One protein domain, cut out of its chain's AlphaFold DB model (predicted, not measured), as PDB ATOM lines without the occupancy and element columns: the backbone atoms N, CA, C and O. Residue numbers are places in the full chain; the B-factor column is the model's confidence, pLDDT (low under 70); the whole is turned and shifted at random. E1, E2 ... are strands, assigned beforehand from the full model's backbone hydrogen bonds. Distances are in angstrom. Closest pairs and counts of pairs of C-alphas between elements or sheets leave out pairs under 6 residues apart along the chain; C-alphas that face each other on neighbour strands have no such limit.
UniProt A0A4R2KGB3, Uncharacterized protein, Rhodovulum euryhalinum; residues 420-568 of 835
ATOM      1  N   VAL A 420     129.842 179.815  35.080       81.00
ATOM      2  CA  VAL A 420     129.168 181.118  35.020       81.00
ATOM      3  C   VAL A 420     128.255 181.237  36.230       81.00
ATOM      4  O   VAL A 420     127.268 180.512  36.322       81.00
ATOM      5  N   ILE A 421     128.574 182.131  37.162       81.25
ATOM      6  CA  ILE A 421     127.736 182.370  38.341       81.25
ATOM      7  C   ILE A 421     126.517 183.203  37.948       81.25
ATOM      8  O   ILE A 421     126.622 184.212  37.248       81.25
ATOM      9  N   HIS A 422     125.356 182.795  38.442       73.12
ATOM     10  CA  HIS A 422     124.091 183.501  38.304       73.12
ATOM     11  C   HIS A 422     123.876 184.435  39.505       73.12
ATOM     12  O   HIS A 422     124.316 184.163  40.623       73.12
ATOM     13  N   GLY A 423     123.261 185.596  39.263       65.62
ATOM     14  CA  GLY A 423     123.196 186.705  40.227       65.62
ATOM     15  C   GLY A 423     122.532 186.401  41.584       65.62
ATOM     16  O   GLY A 423     121.837 185.406  41.743       65.62
ATOM     17  N   SER A 424     122.752 187.306  42.555       64.12
ATOM     18  CA  SER A 424     122.210 187.372  43.934       64.12
ATOM     19  C   SER A 424     121.509 186.096  44.457       64.12
ATOM     20  O   SER A 424     120.276 186.018  44.408       64.12
ATOM     21  N   PRO A 425     122.252 185.112  45.001       64.81
ATOM     22  CA  PRO A 425     121.691 183.864  45.498       64.81
ATOM     23  C   PRO A 425     120.635 184.104  46.573       64.81
ATOM     24  O   PRO A 425     120.874 184.726  47.610       64.81
ATOM     25  N   GLN A 426     119.451 183.543  46.341       72.31
ATOM     26  CA  GLN A 426     118.428 183.404  47.366       72.31
ATOM     27  C   GLN A 426     118.538 182.011  47.975       72.31
ATOM     28  O   GLN A 426     118.207 181.012  47.341       72.31
ATOM     29  N   PHE A 427     119.006 181.945  49.219       79.25
ATOM     30  CA  PHE A 427     119.104 180.680  49.936       79.25
ATOM     31  C   PHE A 427     117.719 180.204  50.385       79.25
ATOM     32  O   PHE A 427     117.010 180.901  51.115       79.25
ATOM     33  N   SER A 428     117.364 178.976  50.013       80.12
ATOM     34  CA  SER A 428     116.203 178.249  50.523       80.12
ATOM     35  C   SER A 428     116.685 176.991  51.237       80.12
ATOM     36  O   SER A 428     117.343 176.141  50.645       80.12
ATOM     37  N   GLY A 429     116.420 176.881  52.542       79.38
ATOM     38  CA  GLY A 429     116.816 175.702  53.322       79.38
ATOM     39  C   GLY A 429     118.329 175.441  53.382       79.38
ATOM     40  O   GLY A 429     118.731 174.304  53.603       79.38
ATOM     41  N   GLY A 430     119.162 176.472  53.186       84.50
ATOM     42  CA  GLY A 430     120.624 176.355  53.139       84.50
ATOM     43  C   GLY A 430     121.202 176.055  51.754       84.50
ATOM     44  O   GLY A 430     122.412 175.901  51.638       84.50
ATOM     45  N   VAL A 431     120.376 176.013  50.709       86.75
ATOM     46  CA  VAL A 431     120.817 175.803  49.324       86.75
ATOM     47  C   VAL A 431     120.473 177.029  48.485       86.75
ATOM     48  O   VAL A 431     119.345 177.525  48.547       86.75
ATOM     49  N   ALA A 432     121.435 177.520  47.707       88.12
ATOM     50  CA  ALA A 432     121.183 178.456  46.617       88.12
ATOM     51  C   ALA A 432     121.121 177.662  45.307       88.12
ATOM     52  O   ALA A 432     122.149 177.230  44.786       88.12
ATOM     53  N   ALA A 433     119.897 177.426  44.830       87.62
ATOM     54  CA  ALA A 433     119.645 176.631  43.635       87.62
ATOM     55  C   ALA A 433     119.944 177.428  42.361       87.62
ATOM     56  O   ALA A 433     119.624 178.618  42.290       87.62
ATOM     57  N   GLY A 434     120.524 176.772  41.358       84.62
ATOM     58  CA  GLY A 434     120.912 177.402  40.100       84.62
ATOM     59  C   GLY A 434     121.913 178.532  40.282       84.62
ATOM     60  O   GLY A 434     121.849 179.531  39.572       84.62
ATOM     61  N   PHE A 435     122.812 178.388  41.255       85.75
ATOM     62  CA  PHE A 435     123.820 179.388  41.576       85.75
ATOM     63  C   PHE A 435     124.822 179.594  40.437       85.75
ATOM     64  O   PHE A 435     125.303 180.707  40.259       85.75
ATOM     65  N   ALA A 436     125.140 178.560  39.659       87.12
ATOM     66  CA  ALA A 436     126.026 178.683  38.505       87.12
ATOM     67  C   ALA A 436     125.652 177.704  37.383       87.12
ATOM     68  O   ALA A 436     124.854 176.788  37.582       87.12
ATOM     69  N   THR A 437     126.244 177.881  36.205       86.81
ATOM     70  CA  THR A 437     126.229 176.900  35.113       86.81
ATOM     71  C   THR A 437     127.646 176.397  34.874       86.81
ATOM     72  O   THR A 437     128.565 177.191  34.672       86.81
ATOM     73  N   ALA A 438     127.823 175.077  34.918       85.12
ATOM     74  CA  ALA A 438     129.077 174.425  34.571       85.12
ATOM     75  C   ALA A 438     129.430 174.688  33.094       85.12
ATOM     76  O   ALA A 438     128.530 174.911  32.283       85.12
ATOM     77  N   PRO A 439     130.712 174.599  32.694       75.12
ATOM     78  CA  PRO A 439     131.117 174.768  31.291       75.12
ATOM     79  C   PRO A 439     130.404 173.823  30.315       75.12
ATOM     80  O   PRO A 439     130.221 174.139  29.146       75.12
ATOM     81  N   THR A 440     129.983 172.662  30.808       77.44
ATOM     82  CA  THR A 440     129.240 171.625  30.087       77.44
ATOM     83  C   THR A 440     127.733 171.916  29.971       77.44
ATOM     84  O   THR A 440     127.022 171.208  29.263       77.44
ATOM     85  N   GLY A 441     127.252 173.009  30.576       84.81
ATOM     86  CA  GLY A 441     125.876 173.501  30.478       84.81
ATOM     87  C   GLY A 441     124.959 173.085  31.632       84.81
ATOM     88  O   GLY A 441     123.866 173.637  31.765       84.81
ATOM     89  N   GLU A 442     125.382 172.162  32.495       91.69
ATOM     90  CA  GLU A 442     124.591 171.723  33.644       91.69
ATOM     91  C   GLU A 442     124.503 172.806  34.720       91.69
ATOM     92  O   GLU A 442     125.390 173.642  34.907       91.69
ATOM     93  N   THR A 443     123.409 172.764  35.472       91.75
ATOM     94  CA  THR A 443     123.152 173.697  36.569       91.75
ATOM     95  C   THR A 443     123.883 173.251  37.837       91.75
ATOM     96  O   THR A 443     123.877 172.066  38.178       91.75
ATOM     97  N   LEU A 444     124.494 174.199  38.548       91.81
ATOM     98  CA  LEU A 444     125.194 173.994  39.814       91.81
ATOM     99  C   LEU A 444     124.465 174.701  40.963       91.81
ATOM    100  O   LEU A 444     124.087 175.870  40.847       91.81
ATOM    101  N   ASP A 445     124.347 174.010  42.091       91.88
ATOM    102  CA  ASP A 445     123.771 174.494  43.343       91.88
ATOM    103  C   ASP A 445     124.878 174.724  44.383       91.88
ATOM    104  O   ASP A 445     125.831 173.945  44.480       91.88
ATOM    105  N   LEU A 446     124.739 175.772  45.200       91.56
ATOM    106  CA  LEU A 446     125.639 176.049  46.326       91.56
ATOM    107  C   LEU A 446     124.975 175.616  47.641       91.56
ATOM    108  O   LEU A 446     124.013 176.235  48.106       91.56
ATOM    109  N   HIS A 447     125.495 174.555  48.253       91.88
ATOM    110  CA  HIS A 447     124.973 173.949  49.476       91.88
ATOM    111  C   HIS A 447     125.772 174.406  50.691       91.88
ATOM    112  O   HIS A 447     126.961 174.132  50.798       91.88
ATOM    113  N   HIS A 448     125.121 175.041  51.658       90.81
ATOM    114  CA  HIS A 448     125.722 175.326  52.956       90.81
ATOM    115  C   HIS A 448     125.776 174.058  53.816       90.81
ATOM    116  O   HIS A 448     124.739 173.469  54.135       90.81
ATOM    117  N   THR A 449     126.978 173.659  54.228       91.69
ATOM    118  CA  THR A 449     127.215 172.401  54.953       91.69
ATOM    119  C   THR A 449     127.664 172.592  56.398       91.69
ATOM    120  O   THR A 449     127.583 171.650  57.188       91.69
ATOM    121  N   GLY A 450     128.074 173.803  56.791       89.62
ATOM    122  CA  GLY A 450     128.570 174.066  58.140       89.62
ATOM    123  C   GLY A 450     128.824 175.545  58.438       89.62
ATOM    124  O   GLY A 450     129.195 176.327  57.568       89.62
ATOM    125  N   GLY A 451     128.640 175.920  59.708       87.25
ATOM    126  CA  GLY A 451     128.679 177.313  60.166       87.25
ATOM    127  C   GLY A 451     127.287 177.944  60.307       87.25
ATOM    128  O   GLY A 451     126.265 177.265  60.228       87.25
ATOM    129  N   SER A 452     127.245 179.247  60.593       84.25
ATOM    130  CA  SER A 452     126.013 180.055  60.596       84.25
ATOM    131  C   SER A 452     125.842 180.729  59.236       84.25
ATOM    132  O   SER A 452     126.825 181.202  58.702       84.25
ATOM    133  N   LEU A 453     124.632 180.885  58.692       81.25
ATOM    134  CA  LEU A 453     124.430 181.690  57.469       81.25
ATOM    135  C   LEU A 453     124.405 183.213  57.719       81.25
ATOM    136  O   LEU A 453     124.259 183.995  56.777       81.25
ATOM    137  N   ALA A 454     124.544 183.654  58.974       79.56
ATOM    138  CA  ALA A 454     124.584 185.074  59.318       79.56
ATOM    139  C   ALA A 454     125.743 185.787  58.600       79.56
ATOM    140  O   ALA A 454     126.866 185.276  58.584       79.56
ATOM    141  N   GLY A 455     125.463 186.962  58.026       74.81
ATOM    142  CA  GLY A 455     126.442 187.748  57.272       74.81
ATOM    143  C   GLY A 455     126.716 187.276  55.839       74.81
ATOM    144  O   GLY A 455     127.539 187.888  55.180       74.81
ATOM    145  N   VAL A 456     126.035 186.226  55.359       74.50
ATOM    146  CA  VAL A 456     126.159 185.699  53.983       74.50
ATOM    147  C   VAL A 456     124.854 185.841  53.189       74.50
ATOM    148  O   VAL A 456     124.870 186.058  51.979       74.50
ATOM    149  N   ALA A 457     123.698 185.721  53.857       65.81
ATOM    150  CA  ALA A 457     122.386 185.827  53.223       65.81
ATOM    151  C   ALA A 457     121.316 186.377  54.185       65.81
ATOM    152  O   ALA A 457     121.224 185.946  55.334       65.81
ATOM    153  N   GLY A 458     120.451 187.281  53.701       57.91
ATOM    154  CA  GLY A 458     119.158 187.569  54.343       57.91
ATOM    155  C   GLY A 458     119.022 188.836  55.198       57.91
ATOM    156  O   GLY A 458     118.133 188.875  56.042       57.91
ATOM    157  N   GLY A 459     119.833 189.882  54.997       56.19
ATOM    158  CA  GLY A 459     119.629 191.184  55.666       56.19
ATOM    159  C   GLY A 459     119.762 191.150  57.196       56.19
ATOM    160  O   GLY A 459     119.288 192.055  57.881       56.19
ATOM    161  N   VAL A 460     120.377 190.094  57.733       61.31
ATOM    162  CA  VAL A 460     120.754 189.991  59.141       61.31
ATOM    163  C   VAL A 460     122.252 190.254  59.215       61.31
ATOM    164  O   VAL A 460     123.034 189.430  58.737       61.31
ATOM    165  N   ASN A 461     122.630 191.393  59.799       67.81
ATOM    166  CA  ASN A 461     124.029 191.753  60.039       67.81
ATOM    167  C   ASN A 461     124.743 190.598  60.762       67.81
ATOM    168  O   ASN A 461     124.184 189.990  61.686       67.81
ATOM    169  N   GLY A 462     125.923 190.241  60.259       62.50
ATOM    170  CA  GLY A 462     126.637 189.022  60.628       62.50
ATOM    171  C   GLY A 462     127.393 189.100  61.952       62.50
ATOM    172  O   GLY A 462     127.610 190.171  62.499       62.50
ATOM    173  N   GLY A 463     127.779 187.923  62.450       67.31
ATOM    174  CA  GLY A 463     128.787 187.739  63.494       67.31
ATOM    175  C   GLY A 463     129.809 186.683  63.061       67.31
ATOM    176  O   GLY A 463     129.515 185.842  62.197       67.31
ATOM    177  N   ASP A 464     130.991 186.740  63.663       79.62
ATOM    178  CA  ASP A 464     132.209 186.062  63.204       79.62
ATOM    179  C   ASP A 464     132.093 184.533  63.138       79.62
ATOM    180  O   ASP A 464     131.417 183.884  63.946       79.62
ATOM    181  N   GLY A 465     132.797 183.920  62.185       85.88
ATOM    182  CA  GLY A 465     133.006 182.474  62.171       85.88
ATOM    183  C   GLY A 465     133.306 181.871  60.803       85.88
ATOM    184  O   GLY A 465     133.169 182.504  59.760       85.88
ATOM    185  N   THR A 466     133.642 180.584  60.811       89.56
ATOM    186  CA  THR A 466     133.841 179.786  59.596       89.56
ATOM    187  C   THR A 466     132.510 179.455  58.926       89.56
ATOM    188  O   THR A 466     131.506 179.210  59.604       89.56
ATOM    189  N   ARG A 467     132.515 179.452  57.595       89.69
ATOM    190  CA  ARG A 467     131.437 179.023  56.707       89.69
ATOM    191  C   ARG A 467     131.984 177.936  55.787       89.69
ATOM    192  O   ARG A 467     133.090 178.083  55.267       89.69
ATOM    193  N   THR A 468     131.224 176.865  55.595       90.94
ATOM    194  CA  THR A 468     131.579 175.790  54.665       90.94
ATOM    195  C   THR A 468     130.445 175.548  53.679       90.94
ATOM    196  O   THR A 468     129.272 175.453  54.063       90.94
ATOM    197  N   PHE A 469     130.805 175.455  52.406       91.38
ATOM    198  CA  PHE A 469     129.901 175.234  51.292       91.38
ATOM    199  C   PHE A 469     130.402 174.100  50.401       91.38
ATOM    200  O   PHE A 469     131.602 173.856  50.293       91.38
ATOM    201  N   GLU A 470     129.467 173.439  49.737       94.06
ATOM    202  CA  GLU A 470     129.728 172.485  48.670       94.06
ATOM    203  C   GLU A 470     128.987 172.927  47.413       94.06
ATOM    204  O   GLU A 470     127.786 173.195  47.449       94.06
ATOM    205  N   VAL A 471     129.689 172.975  46.290       91.56
ATOM    206  CA  VAL A 471     129.089 173.195  44.976       91.56
ATOM    207  C   VAL A 471     128.758 171.831  44.394       91.56
ATOM    208  O   VAL A 471     129.634 170.968  44.296       91.56
ATOM    209  N   ARG A 472     127.498 171.615  44.029       94.56
ATOM    210  CA  ARG A 472     127.001 170.328  43.534       94.56
ATOM    211  C   ARG A 472     126.256 170.506  42.220       94.56
ATOM    212  O   ARG A 472     125.651 171.547  41.991       94.56
ATOM    213  N   TYR A 473     126.265 169.488  41.370       92.25
ATOM    214  CA  TYR A 473     125.371 169.443  40.214       92.25
ATOM    215  C   TYR A 473     123.921 169.345  40.695       92.25
ATOM    216  O   TYR A 473     123.595 168.450  41.475       92.25
ATOM    217  N   ALA A 474     123.049 170.232  40.214       90.44
ATOM    218  CA  ALA A 474     121.651 170.295  40.645       90.44
ATOM    219  C   ALA A 474     120.893 168.985  40.354       90.44
ATOM    220  O   ALA A 474     120.053 168.549  41.139       90.44
ATOM    221  N   GLU A 475     121.218 168.325  39.238       91.38
ATOM    222  CA  GLU A 475     120.533 167.106  38.794       91.38
ATOM    223  C   GLU A 475     121.027 165.842  39.509       91.38
ATOM    224  O   GLU A 475     120.222 165.003  39.914       91.38
ATOM    225  N   THR A 476     122.344 165.692  39.677       93.75
ATOM    226  CA  THR A 476     122.948 164.458  40.214       93.75
ATOM    227  C   THR A 476     123.294 164.549  41.698       93.75
ATOM    228  O   THR A 476     123.540 163.529  42.339       93.75
ATOM    229  N   SER A 477     123.311 165.760  42.266       91.06
ATOM    230  CA  SER A 477     123.835 166.069  43.603       91.06
ATOM    231  C   SER A 477     125.315 165.709  43.812       91.06
ATOM    232  O   SER A 477     125.797 165.777  44.947       91.06
ATOM    233  N   GLU A 478     126.057 165.335  42.769       93.31
ATOM    234  CA  GLU A 478     127.495 165.071  42.866       93.31
ATOM    235  C   GLU A 478     128.271 166.371  43.096       93.31
ATOM    236  O   GLU A 478     127.886 167.428  42.595       93.31
ATOM    237  N   ILE A 479     129.362 166.304  43.865       91.56
ATOM    238  CA  ILE A 479     130.211 167.473  44.136       91.56
ATOM    239  C   ILE A 479     130.939 167.873  42.852       91.56
ATOM    240  O   ILE A 479     131.554 167.046  42.175       91.56
ATOM    241  N   TYR A 480     130.900 169.164  42.540       90.00
ATOM    242  CA  TYR A 480     131.645 169.755  41.443       90.00
ATOM    243  C   TYR A 480     133.138 169.796  41.798       90.00
ATOM    244  O   TYR A 480     133.589 170.636  42.569       90.00
ATOM    245  N   ASN A 481     133.929 168.873  41.249       86.75
ATOM    246  CA  ASN A 481     135.351 168.708  41.597       86.75
ATOM    247  C   ASN A 481     136.316 169.485  40.683       86.75
ATOM    248  O   ASN A 481     137.464 169.083  40.514       86.75
ATOM    249  N   ARG A 482     135.854 170.574  40.066       84.50
ATOM    250  CA  ARG A 482     136.650 171.416  39.162       84.50
ATOM    251  C   ARG A 482     136.789 172.838  39.726       84.50
ATOM    252  O   ARG A 482     136.038 173.183  40.645       84.50
ATOM    253  N   PRO A 483     137.723 173.650  39.198       87.75
ATOM    254  CA  PRO A 483     137.892 175.031  39.623       87.75
ATOM    255  C   PRO A 483     136.592 175.835  39.567       87.75
ATOM    256  O   PRO A 483     135.837 175.731  38.600       87.75
ATOM    257  N   ILE A 484     136.335 176.657  40.584       87.81
ATOM    258  CA  ILE A 484     135.160 177.532  40.631       87.81
ATOM    259  C   ILE A 484     135.496 178.878  41.273       87.81
ATOM    260  O   ILE A 484     136.121 178.933  42.329       87.81
ATOM    261  N   ALA A 485     135.079 179.974  40.642       88.31
ATOM    262  CA  ALA A 485     135.123 181.292  41.266       88.31
ATOM    263  C   ALA A 485     133.959 181.445  42.250       88.31
ATOM    264  O   ALA A 485     132.869 180.961  41.977       88.31
ATOM    265  N   LEU A 486     134.158 182.137  43.368       87.56
ATOM    266  CA  LEU A 486     133.089 182.635  44.232       87.56
ATOM    267  C   LEU A 486     133.268 184.143  44.402       87.56
ATOM    268  O   LEU A 486     134.368 184.608  44.707       87.56
ATOM    269  N   TYR A 487     132.188 184.896  44.199       86.44
ATOM    270  CA  TYR A 487     132.199 186.355  44.298       86.44
ATOM    271  C   TYR A 487     131.771 186.821  45.683       86.44
ATOM    272  O   TYR A 487     130.755 186.357  46.206       86.44
ATOM    273  N   PHE A 488     132.524 187.774  46.217       85.81
ATOM    274  CA  PHE A 488     132.295 188.462  47.476       85.81
ATOM    275  C   PHE A 488     132.110 189.957  47.185       85.81
ATOM    276  O   PHE A 488     132.979 190.599  46.587       85.81
ATOM    277  N   GLY A 489     130.968 190.505  47.586       83.25
ATOM    278  CA  GLY A 489     130.682 191.938  47.530       83.25
ATOM    279  C   GLY A 489     130.467 192.529  48.919       83.25
ATOM    280  O   GLY A 489     130.133 191.792  49.845       83.25
ATOM    281  N   ASP A 490     130.600 193.855  49.015       83.44
ATOM    282  CA  ASP A 490     130.327 194.640  50.230       83.44
ATOM    283  C   ASP A 490     131.292 194.308  51.385       83.44
ATOM    284  O   ASP A 490     130.872 194.015  52.496       83.44
ATOM    285  N   ILE A 491     132.604 194.280  51.103       86.19
ATOM    286  CA  ILE A 491     133.642 194.100  52.130       86.19
ATOM    287  C   ILE A 491     134.022 195.480  52.681       86.19
ATOM    288  O   ILE A 491     134.622 196.286  51.960       86.19
ATOM    289  N   ASP A 492     133.726 195.728  53.957       85.81
ATOM    290  CA  ASP A 492     134.027 196.997  54.632       85.81
ATOM    291  C   ASP A 492     135.464 197.077  55.190       85.81
ATOM    292  O   ASP A 492     136.190 196.082  55.280       85.81
ATOM    293  N   ASP A 493     135.897 198.274  55.609       85.38
ATOM    294  CA  ASP A 493     137.255 198.546  56.119       85.38
ATOM    295  C   ASP A 493     137.581 197.876  57.476       85.38
ATOM    296  O   ASP A 493     138.711 197.936  57.979       85.38
ATOM    297  N   HIS A 494     136.586 197.232  58.082       83.12
ATOM    298  CA  HIS A 494     136.680 196.486  59.335       83.12
ATOM    299  C   HIS A 494     136.357 195.002  59.171       83.12
ATOM    300  O   HIS A 494     136.252 194.286  60.167       83.12
ATOM    301  N   GLU A 495     136.208 194.543  57.933       88.12
ATOM    302  CA  GLU A 495     135.780 193.189  57.622       88.12
ATOM    303  C   GLU A 495     136.866 192.439  56.869       88.12
ATOM    304  O   GLU A 495     137.717 193.010  56.177       88.12
ATOM    305  N   MET A 496     136.869 191.120  57.038       90.62
ATOM    306  CA  MET A 496     137.818 190.273  56.335       90.62
ATOM    307  C   MET A 496     137.243 188.919  55.957       90.62
ATOM    308  O   MET A 496     136.466 188.308  56.695       90.62
ATOM    309  N   VAL A 497     137.723 188.431  54.815       92.31
ATOM    310  CA  VAL A 497     137.541 187.055  54.353       92.31
ATOM    311  C   VAL A 497     138.884 186.342  54.477       92.31
ATOM    312  O   VAL A 497     139.904 186.836  54.001       92.31
ATOM    313  N   GLU A 498     138.918 185.185  55.126       94.50
ATOM    314  CA  GLU A 498     140.137 184.390  55.296       94.50
ATOM    315  C   GLU A 498     139.930 182.969  54.772       94.50
ATOM    316  O   GLU A 498     138.996 182.277  55.177       94.50
ATOM    317  N   VAL A 499     140.812 182.528  53.879       95.19
ATOM    318  CA  VAL A 499     140.717 181.241  53.173       95.19
ATOM    319  C   VAL A 499     142.038 180.490  53.317       95.19
ATOM    320  O   VAL A 499     143.098 181.118  53.332       95.19
ATOM    321  N   ASP A 500     142.014 179.163  53.431       93.88
ATOM    322  CA  ASP A 500     143.250 178.379  53.376       93.88
ATOM    323  C   ASP A 500     143.899 178.519  51.988       93.88
ATOM    324  O   ASP A 500     143.285 178.278  50.955       93.88
ATOM    325  N   THR A 501     145.172 178.919  51.954       88.88
ATOM    326  CA  THR A 501     145.892 179.250  50.705       88.88
ATOM    327  C   THR A 501     145.998 178.043  49.775       88.88
ATOM    328  O   THR A 501     146.043 178.195  48.559       88.88
ATOM    329  N   ALA A 502     146.006 176.834  50.341       88.12
ATOM    330  CA  ALA A 502     146.018 175.592  49.579       88.12
ATOM    331  C   ALA A 502     144.743 175.394  48.741       88.12
ATOM    332  O   ALA A 502     144.818 174.740  47.702       88.12
ATOM    333  N   ASP A 503     143.615 175.984  49.138       89.44
ATOM    334  CA  ASP A 503     142.331 175.832  48.447       89.44
ATOM    335  C   ASP A 503     142.139 176.856  47.319       89.44
ATOM    336  O   ASP A 503     141.241 176.701  46.488       89.44
ATOM    337  N   ILE A 504     143.006 177.870  47.249       87.56
ATOM    338  CA  ILE A 504     142.949 178.960  46.272       87.56
ATOM    339  C   ILE A 504     143.814 178.611  45.048       87.56
ATOM    340  O   ILE A 504     144.968 178.185  45.169       87.56
ATOM    341  N   LEU A 505     143.249 178.795  43.854       82.81
ATOM    342  CA  LEU A 505     143.965 178.827  42.571       82.81
ATOM    343  C   LEU A 505     144.364 180.246  42.176       82.81
ATOM    344  O   LEU A 505     145.433 180.444  41.612       82.81
ATOM    345  N   GLY A 506     143.518 181.223  42.487       85.56
ATOM    346  CA  GLY A 506     143.743 182.628  42.176       85.56
ATOM    347  C   GLY A 506     142.663 183.510  42.790       85.56
ATOM    348  O   GLY A 506     141.735 183.022  43.437       85.56
ATOM    349  N   TYR A 507     142.786 184.815  42.599       89.88
ATOM    350  CA  TYR A 507     141.776 185.794  42.984       89.88
ATOM    351  C   TYR A 507     141.868 187.016  42.069       89.88
ATOM    352  O   TYR A 507     142.921 187.272  41.487       89.88
ATOM    353  N   ASP A 508     140.776 187.764  41.963       86.50
ATOM    354  CA  ASP A 508     140.681 188.978  41.156       86.50
ATOM    355  C   ASP A 508     139.919 190.061  41.940       86.50
ATOM    356  O   ASP A 508     138.878 189.791  42.542       86.50
ATOM    357  N   PHE A 509     140.458 191.281  41.970       87.06
ATOM    358  CA  PHE A 509     139.835 192.442  42.622       87.06
ATOM    359  C   PHE A 509     138.976 193.275  41.660       87.06
ATOM    360  O   PHE A 509     138.366 194.267  42.077       87.06
ATOM    361  N   GLY A 510     138.951 192.909  40.375       83.12
ATOM    362  CA  GLY A 510     138.350 193.709  39.320       83.12
ATOM    363  C   GLY A 510     138.970 195.102  39.305       83.12
ATOM    364  O   GLY A 510     140.187 195.258  39.366       83.12
ATOM    365  N   ASP A 511     138.123 196.129  39.304       80.19
ATOM    366  CA  ASP A 511     138.566 197.527  39.302       80.19
ATOM    367  C   ASP A 511     138.850 198.104  40.710       80.19
ATOM    368  O   ASP A 511     139.190 199.288  40.834       80.19
ATOM    369  N   SER A 512     138.695 197.331  41.796       81.88
ATOM    370  CA  SER A 512     138.894 197.873  43.148       81.88
ATOM    371  C   SER A 512     140.376 197.980  43.503       81.88
ATOM    372  O   SER A 512     141.092 196.996  43.661       81.88
ATOM    373  N   GLN A 513     140.822 199.217  43.722       86.75
ATOM    374  CA  GLN A 513     142.158 199.535  44.242       86.75
ATOM    375  C   GLN A 513     142.244 199.499  45.780       86.75
ATOM    376  O   GLN A 513     143.305 199.775  46.340       86.75
ATOM    377  N   TYR A 514     141.123 199.259  46.469       90.12
ATOM    378  CA  TYR A 514     141.021 199.356  47.930       90.12
ATOM    379  C   TYR A 514     141.015 197.994  48.621       90.12
ATOM    380  O   TYR A 514     141.204 197.941  49.840       90.12
ATOM    381  N   LEU A 515     140.837 196.923  47.845       90.69
ATOM    382  CA  LEU A 515     140.994 195.545  48.281       90.69
ATOM    383  C   LEU A 515     142.470 195.137  48.282       90.69
ATOM    384  O   LEU A 515     143.289 195.614  47.495       90.69
ATOM    385  N   SER A 516     142.818 194.236  49.193       91.56
ATOM    386  CA  SER A 516     144.158 193.661  49.293       91.56
ATOM    387  C   SER A 516     144.088 192.212  49.756       91.56
ATOM    388  O   SER A 516     143.199 191.845  50.523       91.56
ATOM    389  N   ALA A 517     145.050 191.403  49.312       94.88
ATOM    390  CA  ALA A 517     145.246 190.031  49.761       94.88
ATOM    391  C   ALA A 517     146.621 189.901  50.414       94.88
ATOM    392  O   ALA A 517     147.637 190.277  49.830       94.88
ATOM    393  N   ASN A 518     146.657 189.356  51.625       94.00
ATOM    394  CA  ASN A 518     147.886 189.123  52.372       94.00
ATOM    395  C   ASN A 518     147.938 187.669  52.835       94.00
ATOM    396  O   ASN A 518     147.008 187.180  53.477       94.00
ATOM    397  N   ILE A 519     149.042 186.979  52.556       91.56
ATOM    398  CA  ILE A 519     149.263 185.618  53.055       91.56
ATOM    399  C   ILE A 519     149.756 185.706  54.506       91.56
ATOM    400  O   ILE A 519     150.815 186.270  54.788       91.56
ATOM    401  N   VAL A 520     148.987 185.141  55.438       91.12
ATOM    402  CA  VAL A 520     149.277 185.094  56.876       91.12
ATOM    403  C   VAL A 520     149.317 183.631  57.324       91.12
ATOM    404  O   VAL A 520     148.299 183.012  57.636       91.12
ATOM    405  N   GLY A 521     150.519 183.054  57.363       92.81
ATOM    406  CA  GLY A 521     150.692 181.631  57.670       92.81
ATOM    407  C   GLY A 521     150.171 180.747  56.534       92.81
ATOM    408  O   GLY A 521     150.593 180.914  55.396       92.81
ATOM    409  N   SER A 522     149.273 179.803  56.835       92.12
ATOM    410  CA  SER A 522     148.647 178.933  55.823       92.12
ATOM    411  C   SER A 522     147.463 179.578  55.111       92.12
ATOM    412  O   SER A 522     146.908 178.976  54.193       92.12
ATOM    413  N   LYS A 523     147.057 180.787  55.503       93.69
ATOM    414  CA  LYS A 523     145.821 181.402  55.032       93.69
ATOM    415  C   LYS A 523     146.062 182.682  54.256       93.69
ATOM    416  O   LYS A 523     146.975 183.439  54.571       93.69
ATOM    417  N   THR A 524     145.213 182.934  53.274       94.44
ATOM    418  CA  THR A 524     145.146 184.203  52.557       94.44
ATOM    419  C   THR A 524     144.013 185.028  53.144       94.44
ATOM    420  O   THR A 524     142.882 184.555  53.265       94.44
ATOM    421  N   ARG A 525     144.341 186.252  53.549       95.50
ATOM    422  CA  ARG A 525     143.425 187.216  54.149       95.50
ATOM    423  C   ARG A 525     143.118 188.324  53.158       95.50
ATOM    424  O   ARG A 525     144.039 189.006  52.713       95.50
ATOM    425  N   PHE A 526     141.836 188.524  52.894       94.50
ATOM    426  CA  PHE A 526     141.301 189.577  52.047       94.50
ATOM    427  C   PHE A 526     140.673 190.661  52.921       94.50
ATOM    428  O   PHE A 526     139.832 190.355  53.768       94.50
ATOM    429  N   THR A 527     141.105 191.904  52.733       93.00
ATOM    430  CA  THR A 527     140.669 193.077  53.511       93.00
ATOM    431  C   THR A 527     140.418 194.263  52.595       93.00
ATOM    432  O   THR A 527     141.125 194.420  51.594       93.00
ATOM    433  N   SER A 528     139.481 195.126  52.980       91.56
ATOM    434  CA  SER A 528     139.266 196.426  52.350       91.56
ATOM    435  C   SER A 528     139.858 197.565  53.187       91.56
ATOM    436  O   SER A 528     140.062 197.438  54.391       91.56
ATOM    437  N   SER A 529     140.150 198.692  52.540       90.12
ATOM    438  CA  SER A 529     140.496 199.965  53.192       90.12
ATOM    439  C   SER A 529     139.370 201.008  53.128       90.12
ATOM    440  O   SER A 529     139.578 202.155  53.539       90.12
ATOM    441  N   ARG A 530     138.200 200.633  52.593       87.38
ATOM    442  CA  ARG A 530     136.988 201.458  52.493       87.38
ATOM    443  C   ARG A 530     135.717 200.627  52.650       87.38
ATOM    444  O   ARG A 530     135.701 199.452  52.300       87.38
ATOM    445  N   ASP A 531     134.661 201.289  53.105       82.69
ATOM    446  CA  ASP A 531     133.312 200.727  53.166       82.69
ATOM    447  C   ASP A 531     132.754 200.433  51.766       82.69
ATOM    448  O   ASP A 531     132.987 201.195  50.817       82.69
ATOM    449  N   ASN A 532     131.963 199.365  51.677       75.62
ATOM    450  CA  ASN A 532     131.235 198.889  50.507       75.62
ATOM    451  C   ASN A 532     132.123 198.615  49.284       75.62
ATOM    452  O   ASN A 532     131.723 198.874  48.141       75.62
ATOM    453  N   GLU A 533     133.333 198.098  49.496       78.62
ATOM    454  CA  GLU A 533     134.196 197.711  48.386       78.62
ATOM    455  C   GLU A 533     133.822 196.324  47.860       78.62
ATOM    456  O   GLU A 533     133.519 195.373  48.582       78.62
ATOM    457  N   GLY A 534     133.817 196.222  46.541       68.12
ATOM    458  CA  GLY A 534     133.446 195.025  45.817       68.12
ATOM    459  C   GLY A 534     133.496 195.321  44.326       68.12
ATOM    460  O   GLY A 534     133.182 196.443  43.918       68.12
ATOM    461  N   PRO A 535     133.914 194.343  43.512       77.81
ATOM    462  CA  PRO A 535     133.768 192.909  43.783       77.81
ATOM    463  C   PRO A 535     135.102 192.134  43.859       77.81
ATOM    464  O   PRO A 535     135.960 192.279  42.994       77.81
ATOM    465  N   LEU A 536     135.241 191.259  44.864       87.56
ATOM    466  CA  LEU A 536     136.330 190.277  44.993       87.56
ATOM    467  C   LEU A 536     135.882 188.928  44.414       87.56
ATOM    468  O   LEU A 536     134.875 188.377  44.852       87.56
ATOM    469  N   ALA A 537     136.652 188.353  43.496       88.31
ATOM    470  CA  ALA A 537     136.502 186.969  43.056       88.31
ATOM    471  C   ALA A 537     137.609 186.105  43.674       88.31
ATOM    472  O   ALA A 537     138.786 186.421  43.524       88.31
ATOM    473  N   ILE A 538     137.257 185.002  44.340       89.94
ATOM    474  CA  ILE A 538     138.228 183.990  44.788       89.94
ATOM    475  C   ILE A 538     138.005 182.721  43.971       89.94
ATOM    476  O   ILE A 538     136.897 182.190  43.950       89.94
ATOM    477  N   ILE A 539     139.048 182.226  43.309       90.00
ATOM    478  CA  ILE A 539     139.016 181.010  42.496       90.00
ATOM    479  C   ILE A 539     139.478 179.841  43.362       90.00
ATOM    480  O   ILE A 539     140.647 179.754  43.733       90.00
ATOM    481  N   PHE A 540     138.561 178.933  43.673       89.19
ATOM    482  CA  PHE A 540     138.809 177.724  44.451       89.19
ATOM    483  C   PHE A 540     139.209 176.555  43.550       89.19
ATOM    484  O   PHE A 540     138.745 176.454  42.413       89.19
ATOM    485  N   ARG A 541     140.043 175.640  44.063       84.69
ATOM    486  CA  ARG A 541     140.495 174.426  43.345       84.69
ATOM    487  C   ARG A 541     139.371 173.455  43.006       84.69
ATOM    488  O   ARG A 541     139.451 172.753  42.002       84.69
ATOM    489  N   ASN A 542     138.372 173.367  43.873       86.44
ATOM    490  CA  ASN A 542     137.243 172.457  43.751       86.44
ATOM    491  C   ASN A 542     136.012 173.053  44.452       86.44
ATOM    492  O   ASN A 542     136.098 174.080  45.124       86.44
ATOM    493  N   GLY A 543     134.866 172.395  44.307       86.44
ATOM    494  CA  GLY A 543     133.596 172.820  44.884       86.44
ATOM    495  C   GLY A 543     133.478 172.681  46.403       86.44
ATOM    496  O   GLY A 543     132.430 173.051  46.922       86.44
ATOM    497  N   ASN A 544     134.486 172.182  47.128       89.69
ATOM    498  CA  ASN A 544     134.485 172.175  48.594       89.69
ATOM    499  C   ASN A 544     135.136 173.459  49.103       89.69
ATOM    500  O   ASN A 544     136.355 173.610  49.102       89.69
ATOM    501  N   ILE A 545     134.304 174.390  49.552       91.25
ATOM    502  CA  ILE A 545     134.711 175.761  49.838       91.25
ATOM    503  C   ILE A 545     134.596 176.011  51.337       91.25
ATOM    504  O   ILE A 545     133.528 175.847  51.925       91.25
ATOM    505  N   SER A 546     135.687 176.441  51.969       90.56
ATOM    506  CA  SER A 546     135.695 176.852  53.376       90.56
ATOM    507  C   SER A 546     136.383 178.199  53.532       90.56
ATOM    508  O   SER A 546     137.506 178.390  53.074       90.56
ATOM    509  N   PHE A 547     135.719 179.136  54.204       90.50
ATOM    510  CA  PHE A 547     136.289 180.447  54.502       90.50
ATOM    511  C   PHE A 547     135.790 180.970  55.849       90.50
ATOM    512  O   PHE A 547     134.732 180.586  56.347       90.50
ATOM    513  N   TYR A 548     136.580 181.829  56.475       90.94
ATOM    514  CA  TYR A 548     136.256 182.503  57.723       90.94
ATOM    515  C   TYR A 548     135.893 183.957  57.442       90.94
ATOM    516  O   TYR A 548     136.590 184.629  56.687       90.94
ATOM    517  N   LEU A 549     134.802 184.415  58.055       88.69
ATOM    518  CA  LEU A 549     134.364 185.805  58.016       88.69
ATOM    519  C   LEU A 549     134.514 186.425  59.409       88.69
ATOM    520  O   LEU A 549     134.054 185.835  60.393       88.69
ATOM    521  N   ASP A 550     135.121 187.606  59.462       85.69
ATOM    522  CA  ASP A 550     135.111 188.522  60.611       85.69
ATOM    523  C   ASP A 550     134.236 189.715  60.209       85.69
ATOM    524  O   ASP A 550     134.605 190.453  59.289       85.69
ATOM    525  N   LEU A 551     133.036 189.816  60.793       80.56
ATOM    526  CA  LEU A 551     132.007 190.783  60.389       80.56
ATOM    527  C   LEU A 551     131.517 191.540  61.615       80.56
ATOM    528  O   LEU A 551     130.958 190.950  62.541       80.56
ATOM    529  N   ILE A 552     131.662 192.865  61.591       72.06
ATOM    530  CA  ILE A 552     131.291 193.703  62.734       72.06
ATOM    531  C   ILE A 552     129.877 194.273  62.565       72.06
ATOM    532  O   ILE A 552     129.112 194.293  63.535       72.06
ATOM    533  N   LEU A 553     129.510 194.756  61.367       66.19
ATOM    534  CA  LEU A 553     128.231 195.449  61.138       66.19
ATOM    535  C   LEU A 553     127.574 195.208  59.763       66.19
ATOM    536  O   LEU A 553     126.453 195.700  59.593       66.19
ATOM    537  N   SER A 554     128.175 194.448  58.839       72.69
ATOM    538  CA  SER A 554     127.668 194.300  57.465       72.69
ATOM    539  C   SER A 554     127.214 192.866  57.101       72.69
ATOM    540  O   SER A 554     127.096 191.962  57.949       72.69
ATOM    541  N   VAL A 555     126.849 192.695  55.826       75.25
ATOM    542  CA  VAL A 555     126.630 191.420  55.143       75.25
ATOM    543  C   VAL A 555     127.593 191.359  53.957       75.25
ATOM    544  O   VAL A 555     127.433 192.130  53.020       75.25
ATOM    545  N   VAL A 556     128.487 190.369  53.927       73.81
ATOM    546  CA  VAL A 556     129.273 190.074  52.723       73.81
ATOM    547  C   VAL A 556     128.396 189.268  51.772       73.81
ATOM    548  O   VAL A 556     128.024 188.119  52.043       73.81
ATOM    549  N   GLY A 557     128.023 189.883  50.654       73.38
ATOM    550  CA  GLY A 557     127.195 189.242  49.641       73.38
ATOM    551  C   GLY A 557     127.980 188.157  48.916       73.38
ATOM    552  O   GLY A 557     128.960 188.459  48.237       73.38
ATOM    553  N   LEU A 558     127.536 186.901  49.017       74.62
ATOM    554  CA  LEU A 558     127.955 185.873  48.067       74.62
ATOM    555  C   LEU A 558     127.125 186.036  46.800       74.62
ATOM    556  O   LEU A 558     125.906 185.989  46.884       74.62
ATOM    557  N   GLY A 559     127.760 186.198  45.643       62.34
ATOM    558  CA  GLY A 559     127.096 186.182  44.335       62.34
ATOM    559  C   GLY A 559     126.623 187.533  43.786       62.34
ATOM    560  O   GLY A 559     126.593 188.556  44.466       62.34
ATOM    561  N   GLY A 560     126.261 187.514  42.499       59.97
ATOM    562  CA  GLY A 560     126.238 188.702  41.646       59.97
ATOM    563  C   GLY A 560     127.531 188.777  40.848       59.97
ATOM    564  O   GLY A 560     128.544 189.219  41.370       59.97
ATOM    565  N   THR A 561     127.502 188.319  39.598       57.56
ATOM    566  CA  THR A 561     128.632 188.480  38.679       57.56
ATOM    567  C   THR A 561     128.620 189.931  38.213       57.56
ATOM    568  O   THR A 561     127.676 190.348  37.535       57.56
ATOM    569  N   PRO A 562     129.603 190.750  38.590       58.25
ATOM    570  CA  PRO A 562     129.826 192.006  37.903       58.25
ATOM    571  C   PRO A 562     130.223 191.663  36.457       58.25
ATOM    572  O   PRO A 562     130.978 190.710  36.259       58.25
ATOM    573  N   PRO A 563     129.771 192.422  35.444       57.16
ATOM    574  CA  PRO A 563     130.058 192.129  34.035       57.16
ATOM    575  C   PRO A 563     131.550 191.932  33.719       57.16
ATOM    576  O   PRO A 563     131.897 191.269  32.752       57.16
ATOM    577  N   GLN A 564     132.435 192.492  34.547       60.34
ATOM    578  CA  GLN A 564     133.887 192.408  34.400       60.34
ATOM    579  C   GLN A 564     134.501 191.027  34.693       60.34
ATOM    580  O   GLN A 564     135.674 190.837  34.401       60.34
ATOM    581  N   PHE A 565     133.742 190.073  35.246       62.53
ATOM    582  CA  PHE A 565     134.232 188.714  35.533       62.53
ATOM    583  C   PHE A 565     133.574 187.619  34.673       62.53
ATOM    584  O   PHE A 565     133.769 186.426  34.919       62.53
ATOM    585  N   GLU A 566     132.802 187.990  33.647       60.78
ATOM    586  CA  GLU A 566     132.394 187.028  32.619       60.78
ATOM    587  C   GLU A 566     133.633 186.567  31.831       60.78
ATOM    588  O   GLU A 566     134.359 187.381  31.265       60.78
ATOM    589  N   GLY A 567     133.886 185.252  31.802       60.16
ATOM    590  CA  GLY A 567     135.013 184.666  31.064       60.16
ATOM    591  C   GLY A 567     136.275 184.381  31.882       60.16
ATOM    592  O   GLY A 567     137.320 184.114  31.286       60.16
ATOM    593  N   LEU A 568     136.211 184.390  33.221       69.25
ATOM    594  CA  LEU A 568     137.328 183.899  34.032       69.25
ATOM    595  C   LEU A 568     137.674 182.450  33.646       69.25
ATOM    596  O   LEU A 568     136.809 181.571  33.564       69.25
TER     597      LEU A 568
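What this domain is: This is residues 420 to 568 of the 835 residues of an uncharacterized protein of Rhodovulum euryhalinum (UniProt A0A4R2KGB3). A seven-stranded sheet, strongly twisted and curled, forms one wall of a loose sandwich; the smaller sheet E4 E9 E6 is partly face to face with it, over its E10, E5 and E8 part, while E1 and E2 extend beyond the small sheet. The stretch from residue 551 to 568 runs back past the open side between E1 and E4, where residues 557 to 558 pair with E4. The printed part has 149 residues, with ten named strands, E1 to E10 in chain order, and no named helix; the sheets, E1 E2 E3 E10 E5 E8 E7 and E4 E9 E6, are antiparallel throughout. The class is all strand, though only 64 of the 149 residues are in named strands. The whole is compact, with a radius of gyration of the C-alphas of 14.2 A and spans of 41 by 30 by 29 A.

Where its parts are: In the large sheet, E1 is residues 431 to 437, its first C-alpha at (120.817, 175.803, 49.324). E2 is residues 443 to 450, 22.2 A long, and E3 is residues 465 to 473, 26.6 A. E10, residues 544 to 550, is 20.3 A long and ends at C-alpha (135.111, 188.522, 60.611). E5 is residues 496 to 500, E8 residues 523 to 528 and E7 residues 515 to 520. In the small sheet, E4 is residues 484 to 489, 16.6 A long, E9 residues 536 to 540 and E6 residues 504 to 508.

How they stand to each other: E1, E2 and E3 make a meander, each strand the antiparallel neighbour of the one before; N 432 and O 446 are 2.9 A apart, and N 447 and O 470 2.8 A. E3 and E10 are antiparallel at 153 degrees, with N 467 and O 547 at 2.8 A. E10 and E5 follow at 145 degrees, with N 548 and O 498 at 2.8 A. E5 and E8 have N 526 and O 497 at 2.8 A, and the hairpin E7 and E8 has N 518 and O 525 at 2.9 A. Edge to edge, the strands' lines turn by 106 degrees and the way across the sheet by 86 degrees. In the small sheet, the antiparallel neighbours E4 and E9 have N 486 and O 538 within hydrogen-bond range at 2.8 A, and the antiparallel neighbours E9 and E6 have N 508 and O 537 within hydrogen-bond range at 2.9 A. E5 and E9 are apart; the closest C-alphas of E7 and E9, Leu 515 and Leu 536, are 7.8 A apart. Residues 420 to 421 pair with residues 436 to 437 of E1, antiparallel.

The domain as a whole: The C-alphas farthest apart, Thr 476 and Ser 529, are 41.7 A apart. The printed part has no cut. The link from E2 to E3, 14 residues, is long. The mean pLDDT of the printed part is 83.2; 22 residues are under 70, among them 457 to 463 and 559 to 568.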